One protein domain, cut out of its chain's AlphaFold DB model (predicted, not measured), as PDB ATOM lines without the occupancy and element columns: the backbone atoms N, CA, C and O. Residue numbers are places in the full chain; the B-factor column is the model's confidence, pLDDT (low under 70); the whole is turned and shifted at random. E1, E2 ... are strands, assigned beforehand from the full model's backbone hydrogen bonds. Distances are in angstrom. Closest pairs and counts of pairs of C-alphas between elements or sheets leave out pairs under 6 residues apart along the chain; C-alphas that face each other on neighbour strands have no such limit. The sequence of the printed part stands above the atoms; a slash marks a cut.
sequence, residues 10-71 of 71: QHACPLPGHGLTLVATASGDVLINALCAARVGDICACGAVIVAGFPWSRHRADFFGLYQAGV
ATOM      1  N   GLN A  10    -154.997  23.249  80.175       85.44
ATOM      2  CA  GLN A  10    -155.338  23.057  78.768       85.44
ATOM      3  C   GLN A  10    -155.453  24.390  78.028       85.44
ATOM      4  O   GLN A  10    -156.364  25.175  78.283       85.44
ATOM      5  N   HIS A  11    -154.568  24.585  77.062       83.69
ATOM      6  CA  HIS A  11    -154.560  25.645  76.075       83.69
ATOM      7  C   HIS A  11    -155.236  25.193  74.772       83.69
ATOM      8  O   HIS A  11    -154.749  24.292  74.086       83.69
ATOM      9  N   ALA A  12    -156.326  25.856  74.389       83.94
ATOM     10  CA  ALA A  12    -156.935  25.684  73.073       83.94
ATOM     11  C   ALA A  12    -156.166  26.490  72.019       83.94
ATOM     12  O   ALA A  12    -156.272  27.716  71.960       83.94
ATOM     13  N   CYS A  13    -155.402  25.792  71.185       80.62
ATOM     14  CA  CYS A  13    -154.653  26.401  70.102       80.62
ATOM     15  C   CYS A  13    -155.579  26.593  68.884       80.62
ATOM     16  O   CYS A  13    -156.206  25.623  68.449       80.62
ATOM     17  N   PRO A  14    -155.678  27.804  68.300       79.62
ATOM     18  CA  PRO A  14    -156.548  28.061  67.147       79.62
ATOM     19  C   PRO A  14    -156.046  27.411  65.845       79.62
ATOM     20  O   PRO A  14    -156.755  27.424  64.840       79.62
ATOM     21  N   LEU A  15    -154.834  26.843  65.846       79.50
ATOM     22  CA  LEU A  15    -154.267  26.151  64.693       79.50
ATOM     23  C   LEU A  15    -155.004  24.819  64.437       79.50
ATOM     24  O   LEU A  15    -155.075  23.969  65.337       79.50
ATOM     25  N   PRO A  16    -155.525  24.589  63.217       78.94
ATOM     26  CA  PRO A  16    -156.197  23.342  62.874       78.94
ATOM     27  C   PRO A  16    -155.218  22.165  62.990       78.94
ATOM     28  O   PRO A  16    -154.175  22.148  62.346       78.94
ATOM     29  N   GLY A  17    -155.557  21.183  63.832       80.44
ATOM     30  CA  GLY A  17    -154.726  20.004  64.111       80.44
ATOM     31  C   GLY A  17    -153.959  20.038  65.440       80.44
ATOM     32  O   GLY A  17    -153.532  18.983  65.894       80.44
ATOM     33  N   HIS A  18    -153.834  21.195  66.105       79.00
ATOM     34  CA  HIS A  18    -153.216  21.286  67.439       79.00
ATOM     35  C   HIS A  18    -154.213  21.093  68.590       79.00
ATOM     36  O   HIS A  18    -153.865  20.499  69.606       79.00
ATOM     37  N   GLY A  19    -155.459  21.553  68.435       83.75
ATOM     38  CA  GLY A  19    -156.527  21.313  69.409       83.75
ATOM     39  C   GLY A  19    -156.195  21.805  70.824       83.75
ATOM     40  O   GLY A  19    -155.727  22.929  71.012       83.75
ATOM     41  N   LEU A  20    -156.476  20.966  71.825       84.81
ATOM     42  CA  LEU A  20    -156.144  21.228  73.224       84.81
ATOM     43  C   LEU A  20    -154.729  20.731  73.518       84.81
ATOM     44  O   LEU A  20    -154.449  19.535  73.487       84.81
ATOM     45  N   THR A  21    -153.850  21.664  73.845       86.88
ATOM     46  CA  THR A  21    -152.465  21.412  74.245       86.88
ATOM     47  C   THR A  21    -152.261  21.797  75.699       86.88
ATOM     48  O   THR A  21    -153.088  22.493  76.271       86.88
ATOM     49  N   LEU A  22    -151.197  21.324  76.337       88.50
ATOM     50  CA  LEU A  22    -150.945  21.604  77.753       88.50
ATOM     51  C   LEU A  22    -149.880  22.686  77.911       88.50
ATOM     52  O   LEU A  22    -148.975  22.783  77.085       88.50
ATOM     53  N   VAL A  23    -149.940  23.468  78.986       88.75
ATOM     54  CA  VAL A  23    -148.822  24.333  79.389       88.75
ATOM     55  C   VAL A  23    -147.631  23.454  79.790       88.75
ATOM     56  O   VAL A  23    -147.743  22.663  80.728       88.75
ATOM     57  N   ALA A  24    -146.515  23.566  79.066       89.50
ATOM     58  CA  ALA A  24    -145.347  22.696  79.210       89.50
ATOM     59  C   ALA A  24    -144.266  23.286  80.129       89.50
ATOM     60  O   ALA A  24    -143.500  22.539  80.734       89.50
ATOM     61  N   THR A  25    -144.203  24.613  80.245       87.81
ATOM     62  CA  THR A  25    -143.282  25.336  81.141       87.81
ATOM     63  C   THR A  25    -144.054  26.229  82.103       87.81
ATOM     64  O   THR A  25    -145.146  26.685  81.782       87.81
ATOM     65  N   ALA A  26    -143.522  26.412  83.308       86.38
ATOM     66  CA  ALA A  26    -144.130  27.221  84.357       86.38
ATOM     67  C   ALA A  26    -143.057  27.726  85.337       86.38
ATOM     68  O   ALA A  26    -141.916  27.254  85.332       86.38
ATOM     69  N   SER A  27    -143.439  28.645  86.224       84.75
ATOM     70  CA  SER A  27    -142.602  29.154  87.319       84.75
ATOM     71  C   SER A  27    -142.166  28.041  88.274       84.75
ATOM     72  O   SER A  27    -142.983  27.219  88.682       84.75
ATOM     73  N   GLY A  28    -140.894  28.037  88.685       83.94
ATOM     74  CA  GLY A  28    -140.365  27.070  89.665       83.94
ATOM     75  C   GLY A  28    -140.534  27.488  91.131       83.94
ATOM     76  O   GLY A  28    -140.326  26.692  92.039       83.94
ATOM     77  N   ASP A  29    -140.891  28.743  91.362       83.69
ATOM     78  CA  ASP A  29    -140.921  29.433  92.653       83.69
ATOM     79  C   ASP A  29    -142.335  29.848  93.085       83.69
ATOM     80  O   ASP A  29    -142.609  29.965  94.280       83.69
ATOM     81  N   VAL A  30    -143.251  30.027  92.130       81.19
ATOM     82  CA  VAL A  30    -144.655  30.356  92.395       81.19
ATOM     83  C   VAL A  30    -145.525  29.122  92.179       81.19
ATOM     84  O   VAL A  30    -145.511  28.510  91.111       81.19
ATOM     85  N   LEU A  31    -146.307  28.772  93.203       83.38
ATOM     86  CA  LEU A  31    -147.214  27.627  93.194       83.38
ATOM     87  C   LEU A  31    -148.667  28.088  93.345       83.38
ATOM     88  O   LEU A  31    -149.018  28.769  94.308       83.38
ATOM     89  N   ILE A  32    -149.532  27.650  92.434       79.69
ATOM     90  CA  ILE A  32    -150.985  27.804  92.520       79.69
ATOM     91  C   ILE A  32    -151.577  26.431  92.755       79.69
ATOM     92  O   ILE A  32    -151.451  25.543  91.914       79.69
ATOM     93  N   ASN A  33    -152.261  26.256  93.884       80.06
ATOM     94  CA  ASN A  33    -152.866  24.971  94.234       80.06
ATOM     95  C   ASN A  33    -151.847  23.811  94.148       80.06
ATOM     96  O   ASN A  33    -152.127  22.774  93.551       80.06
ATOM     97  N   ALA A  34    -150.646  24.042  94.694       84.50
ATOM     98  CA  ALA A  34    -149.501  23.123  94.681       84.50
ATOM     99  C   ALA A  34    -148.929  22.763  93.292       84.50
ATOM    100  O   ALA A  34    -148.099  21.864  93.193       84.50
ATOM    101  N   LEU A  35    -149.323  23.473  92.232       84.75
ATOM    102  CA  LEU A  35    -148.781  23.309  90.884       84.75
ATOM    103  C   LEU A  35    -147.999  24.551  90.463       84.75
ATOM    104  O   LEU A  35    -148.381  25.671  90.803       84.75
ATOM    105  N   CYS A  36    -146.922  24.339  89.707       86.94
ATOM    106  CA  CYS A  36    -146.113  25.409  89.134       86.94
ATOM    107  C   CYS A  36    -146.994  26.360  88.335       86.94
ATOM    108  O   CYS A  36    -147.830  25.942  87.537       86.94
ATOM    109  N   ALA A  37    -146.830  27.643  88.577       85.62
ATOM    110  CA  ALA A  37    -147.752  28.652  88.117       85.62
ATOM    111  C   ALA A  37    -147.280  29.176  86.730       85.62
ATOM    112  O   ALA A  37    -146.105  29.491  86.567       85.62
ATOM    113  N   ALA A  38    -148.157  29.238  85.720       85.81
ATOM    114  CA  ALA A  38    -147.846  29.742  84.373       85.81
ATOM    115  C   ALA A  38    -147.853  31.289  84.240       85.81
ATOM    116  O   ALA A  38    -148.845  31.948  84.555       85.81
ATOM    117  N   ARG A  39    -146.774  31.864  83.710       84.56
ATOM    118  CA  ARG A  39    -146.501  33.298  83.523       84.56
ATOM    119  C   ARG A  39    -146.366  33.664  82.043       84.56
ATOM    120  O   ARG A  39    -146.229  32.814  81.168       84.56
ATOM    121  N   VAL A  40    -146.338  34.969  81.771       83.00
ATOM    122  CA  VAL A  40    -145.953  35.500  80.453       83.00
ATOM    123  C   VAL A  40    -144.545  35.021  80.095       83.00
ATOM    124  O   VAL A  40    -143.612  35.197  80.874       83.00
ATOM    125  N   GLY A  41    -144.410  34.416  78.916       84.44
ATOM    126  CA  GLY A  41    -143.183  33.793  78.423       84.44
ATOM    127  C   GLY A  41    -143.148  32.265  78.527       84.44
ATOM    128  O   GLY A  41    -142.291  31.656  77.890       84.44
ATOM    129  N   ASP A  42    -144.069  31.634  79.261       87.31
ATOM    130  CA  ASP A  42    -144.148  30.171  79.315       87.31
ATOM    131  C   ASP A  42    -144.686  29.572  78.007       87.31
ATOM    132  O   ASP A  42    -145.474  30.196  77.287       87.31
ATOM    133  N   ILE A  43    -144.252  28.344  77.707       87.19
ATOM    134  CA  ILE A  43    -144.495  27.677  76.424       87.19
ATOM    135  C   ILE A  43    -145.532  26.561  76.601       87.19
ATOM    136  O   ILE A  43    -145.457  25.737  77.518       87.19
ATOM    137  N   CYS A  44    -146.507  26.509  75.697       88.06
ATOM    138  CA  CYS A  44    -147.457  25.411  75.558       88.06
ATOM    139  C   CYS A  44    -146.856  24.270  74.724       88.06
ATOM    140  O   CYS A  44    -145.968  24.480  73.907       88.06
ATOM    141  N   ALA A  45    -147.375  23.051  74.856       86.88
ATOM    142  CA  ALA A  45    -146.878  21.876  74.135       86.88
ATOM    143  C   ALA A  45    -146.944  22.015  72.599       86.88
ATOM    144  O   ALA A  45    -146.189  21.356  71.894       86.88
ATOM    145  N   CYS A  46    -147.812  22.890  72.078       83.56
ATOM    146  CA  CYS A  46    -147.856  23.257  70.658       83.56
ATOM    147  C   CYS A  46    -146.749  24.226  70.203       83.56
ATOM    148  O   CYS A  46    -146.665  24.512  69.012       83.56
ATOM    149  N   GLY A  47    -145.955  24.779  71.122       84.50
ATOM    150  CA  GLY A  47    -144.986  25.847  70.860       84.50
ATOM    151  C   GLY A  47    -145.542  27.270  70.998       84.50
ATOM    152  O   GLY A  47    -144.779  28.220  70.846       84.50
ATOM    153  N   ALA A  48    -146.834  27.440  71.303       83.06
ATOM    154  CA  ALA A  48    -147.404  28.760  71.585       83.06
ATOM    155  C   ALA A  48    -146.826  29.342  72.882       83.06
ATOM    156  O   ALA A  48    -146.539  28.601  73.824       83.06
ATOM    157  N   VAL A  49    -146.692  30.665  72.940       85.38
ATOM    158  CA  VAL A  49    -146.150  31.373  74.106       85.38
ATOM    159  C   VAL A  49    -147.257  32.171  74.780       85.38
ATOM    160  O   VAL A  49    -148.099  32.793  74.124       85.38
ATOM    161  N   ILE A  50    -147.264  32.180  76.111       82.75
ATOM    162  CA  ILE A  50    -148.147  33.048  76.886       82.75
ATOM    163  C   ILE A  50    -147.667  34.492  76.726       82.75
ATOM    164  O   ILE A  50    -146.594  34.844  77.204       82.75
ATOM    165  N   VAL A  51    -148.460  35.343  76.072       80.31
ATOM    166  CA  VAL A  51    -148.072  36.738  75.769       80.31
ATOM    167  C   VAL A  51    -148.820  37.782  76.597       80.31
ATOM    168  O   VAL A  51    -148.471  38.959  76.568       80.31
ATOM    169  N   ALA A  52    -149.840  37.367  77.344       73.06
ATOM    170  CA  ALA A  52    -150.670  38.258  78.143       73.06
ATOM    171  C   ALA A  52    -150.924  37.676  79.536       73.06
ATOM    172  O   ALA A  52    -151.023  36.461  79.707       73.06
ATOM    173  N   GLY A  53    -151.038  38.569  80.516       72.88
ATOM    174  CA  GLY A  53    -151.403  38.261  81.892       72.88
ATOM    175  C   GLY A  53    -151.968  39.499  82.594       72.88
ATOM    176  O   GLY A  53    -151.852  40.618  82.092       72.88
ATOM    177  N   PHE A  54    -152.605  39.316  83.750       67.31
ATOM    178  CA  PHE A  54    -153.292  40.403  84.450       67.31
ATOM    179  C   PHE A  54    -152.334  41.229  85.336       67.31
ATOM    180  O   PHE A  54    -151.577  40.648  86.113       67.31
ATOM    181  N   PRO A  55    -152.388  42.576  85.301       57.00
ATOM    182  CA  PRO A  55    -151.417  43.432  85.992       57.00
ATOM    183  C   PRO A  55    -151.701  43.701  87.486       57.00
ATOM    184  O   PRO A  55    -150.938  44.428  88.117       57.00
ATOM    185  N   TRP A  56    -152.793  43.184  88.074       50.22
ATOM    186  CA  TRP A  56    -153.263  43.642  89.401       50.22
ATOM    187  C   TRP A  56    -153.012  42.669  90.574       50.22
ATOM    188  O   TRP A  56    -153.163  43.061  91.730       50.22
ATOM    189  N   SER A  57    -152.624  41.405  90.376       50.88
ATOM    190  CA  SER A  57    -152.448  40.495  91.523       50.88
ATOM    191  C   SER A  57    -151.206  40.874  92.357       50.88
ATOM    192  O   SER A  57    -150.064  40.756  91.934       50.88
ATOM    193  N   ARG A  58    -151.437  41.368  93.584       45.91
ATOM    194  CA  ARG A  58    -150.440  41.958  94.508       45.91
ATOM    195  C   ARG A  58    -149.445  40.969  95.150       45.91
ATOM    196  O   ARG A  58    -148.927  41.244  96.228       45.91
ATOM    197  N   HIS A  59    -149.137  39.844  94.519       41.88
ATOM    198  CA  HIS A  59    -148.078  38.946  94.979       41.88
ATOM    199  C   HIS A  59    -146.971  38.921  93.926       41.88
ATOM    200  O   HIS A  59    -147.107  38.228  92.934       41.88
ATOM    201  N   ARG A  60    -145.918  39.725  94.158       43.09
ATOM    202  CA  ARG A  60    -144.622  39.747  93.446       43.09
ATOM    203  C   ARG A  60    -144.696  39.529  91.928       43.09
ATOM    204  O   ARG A  60    -144.672  38.391  91.524       43.09
ATOM    205  N   ALA A  61    -144.701  40.606  91.134       41.12
ATOM    206  CA  ALA A  61    -144.152  40.722  89.763       41.12
ATOM    207  C   ALA A  61    -144.366  39.597  88.707       41.12
ATOM    208  O   ALA A  61    -143.827  39.701  87.610       41.12
ATOM    209  N   ASP A  62    -145.174  38.580  88.980       47.25
ATOM    210  CA  ASP A  62    -145.329  37.374  88.186       47.25
ATOM    211  C   ASP A  62    -146.800  37.287  87.778       47.25
ATOM    212  O   ASP A  62    -147.704  37.021  88.569       47.25
ATOM    213  N   PHE A  63    -147.027  37.643  86.522       47.72
ATOM    214  CA  PHE A  63    -148.305  37.888  85.869       47.72
ATOM    215  C   PHE A  63    -149.239  36.668  85.890       47.72
ATOM    216  O   PHE A  63    -149.267  35.878  84.949       47.72
ATOM    217  N   PHE A  64    -150.047  36.534  86.941       51.31
ATOM    218  CA  PHE A  64    -151.032  35.462  87.078       51.31
ATOM    219  C   PHE A  64    -152.444  35.918  86.733       51.31
ATOM    220  O   PHE A  64    -153.154  36.468  87.576       51.31
ATOM    221  N   GLY A  65    -152.871  35.653  85.497       46.72
ATOM    222  CA  GLY A  65    -154.286  35.707  85.131       46.72
ATOM    223  C   GLY A  65    -154.525  35.891  83.638       46.72
ATOM    224  O   GLY A  65    -154.171  36.930  83.098       46.72
ATOM    225  N   LEU A  66    -155.191  34.903  83.028       50.50
ATOM    226  CA  LEU A  66    -155.618  34.836  81.623       50.50
ATOM    227  C   LEU A  66    -154.475  34.876  80.608       50.50
ATOM    228  O   LEU A  66    -154.154  35.918  80.044       50.50
ATOM    229  N   TYR A  67    -153.915  33.704  80.316       53.00
ATOM    230  CA  TYR A  67    -153.066  33.557  79.149       53.00
ATOM    231  C   TYR A  67    -153.946  33.528  77.897       53.00
ATOM    232  O   TYR A  67    -154.713  32.597  77.661       53.00
ATOM    233  N   GLN A  68    -153.845  34.563  77.076       49.69
ATOM    234  CA  GLN A  68    -154.146  34.417  75.662       49.69
ATOM    235  C   GLN A  68    -152.828  33.964  75.045       49.69
ATOM    236  O   GLN A  68    -151.905  34.769  74.924       49.69
ATOM    237  N   ALA A  69    -152.674  32.660  74.797       50.25
ATOM    238  CA  ALA A  69    -151.486  32.206  74.083       50.25
ATOM    239  C   ALA A  69    -151.586  32.760  72.660       50.25
ATOM    240  O   ALA A  69    -152.581  32.536  71.965       50.25
ATOM    241  N   GLY A  70    -150.596  33.563  72.289       49.94
ATOM    242  CA  GLY A  70    -150.450  34.042  70.927       49.94
ATOM    243  C   GLY A  70    -149.891  32.901  70.094       49.94
ATOM    244  O   GLY A  70    -148.907  32.275  70.496       49.94
ATOM    245  N   VAL A  71    -150.549  32.616  68.973       46.81
ATOM    246  CA  VAL A  71    -149.934  31.913  67.842       46.81
ATOM    247  C   VAL A  71    -149.253  32.920  66.935       46.81
ATOM    248  O   VAL A  71    -149.822  34.025  66.771       46.81
TER     249      VAL A  71
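AT A GLANCE: This is residues 10 to 71 of the 71 residues of an uncharacterized protein of Pseudomonas syringae pv. maculicola (UniProt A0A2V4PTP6). There is little regular structure here: loops make most of an elongated form, with the small hairpin E1-E2 and its turn at Gly 17 toward one end. Toward the other end, residues 51 to 68 loop out past Arg 58 and fold back, tied at the base by a short antiparallel pairing of residues 49 to 50 with 69 to 70. The printed part has 62 residues, no named helix and two strands, E1 then E2, antiparallel; the class is all strand, on only 6 residues. It is compact, with a radius of gyration of the C-alphas of 11.7 A, and spans 37 by 22 by 15 A.

IN THESE COORDINATES: Find C-alpha 10 at (-155.338, 23.057, 78.768), where E1, residues 10 to 12, begins; it runs 6.5 A. E2, residues 20 to 22, runs 6.9 A to C-alpha 22 at (-150.945, 21.604, 77.753).

HOW THE PARTS SIT: E1 and E2 form a hairpin, their directions at 138 degrees; look for N 11 and O 21, 2.7 A apart, within hydrogen-bond range.

THE WHOLE: The C-alphas farthest apart, Gly 17 and Arg 58, are 37.7 A apart. The printed part has no cut, and the link E1 to E2 is short. Residues 54 to 71 have pLDDT under 70.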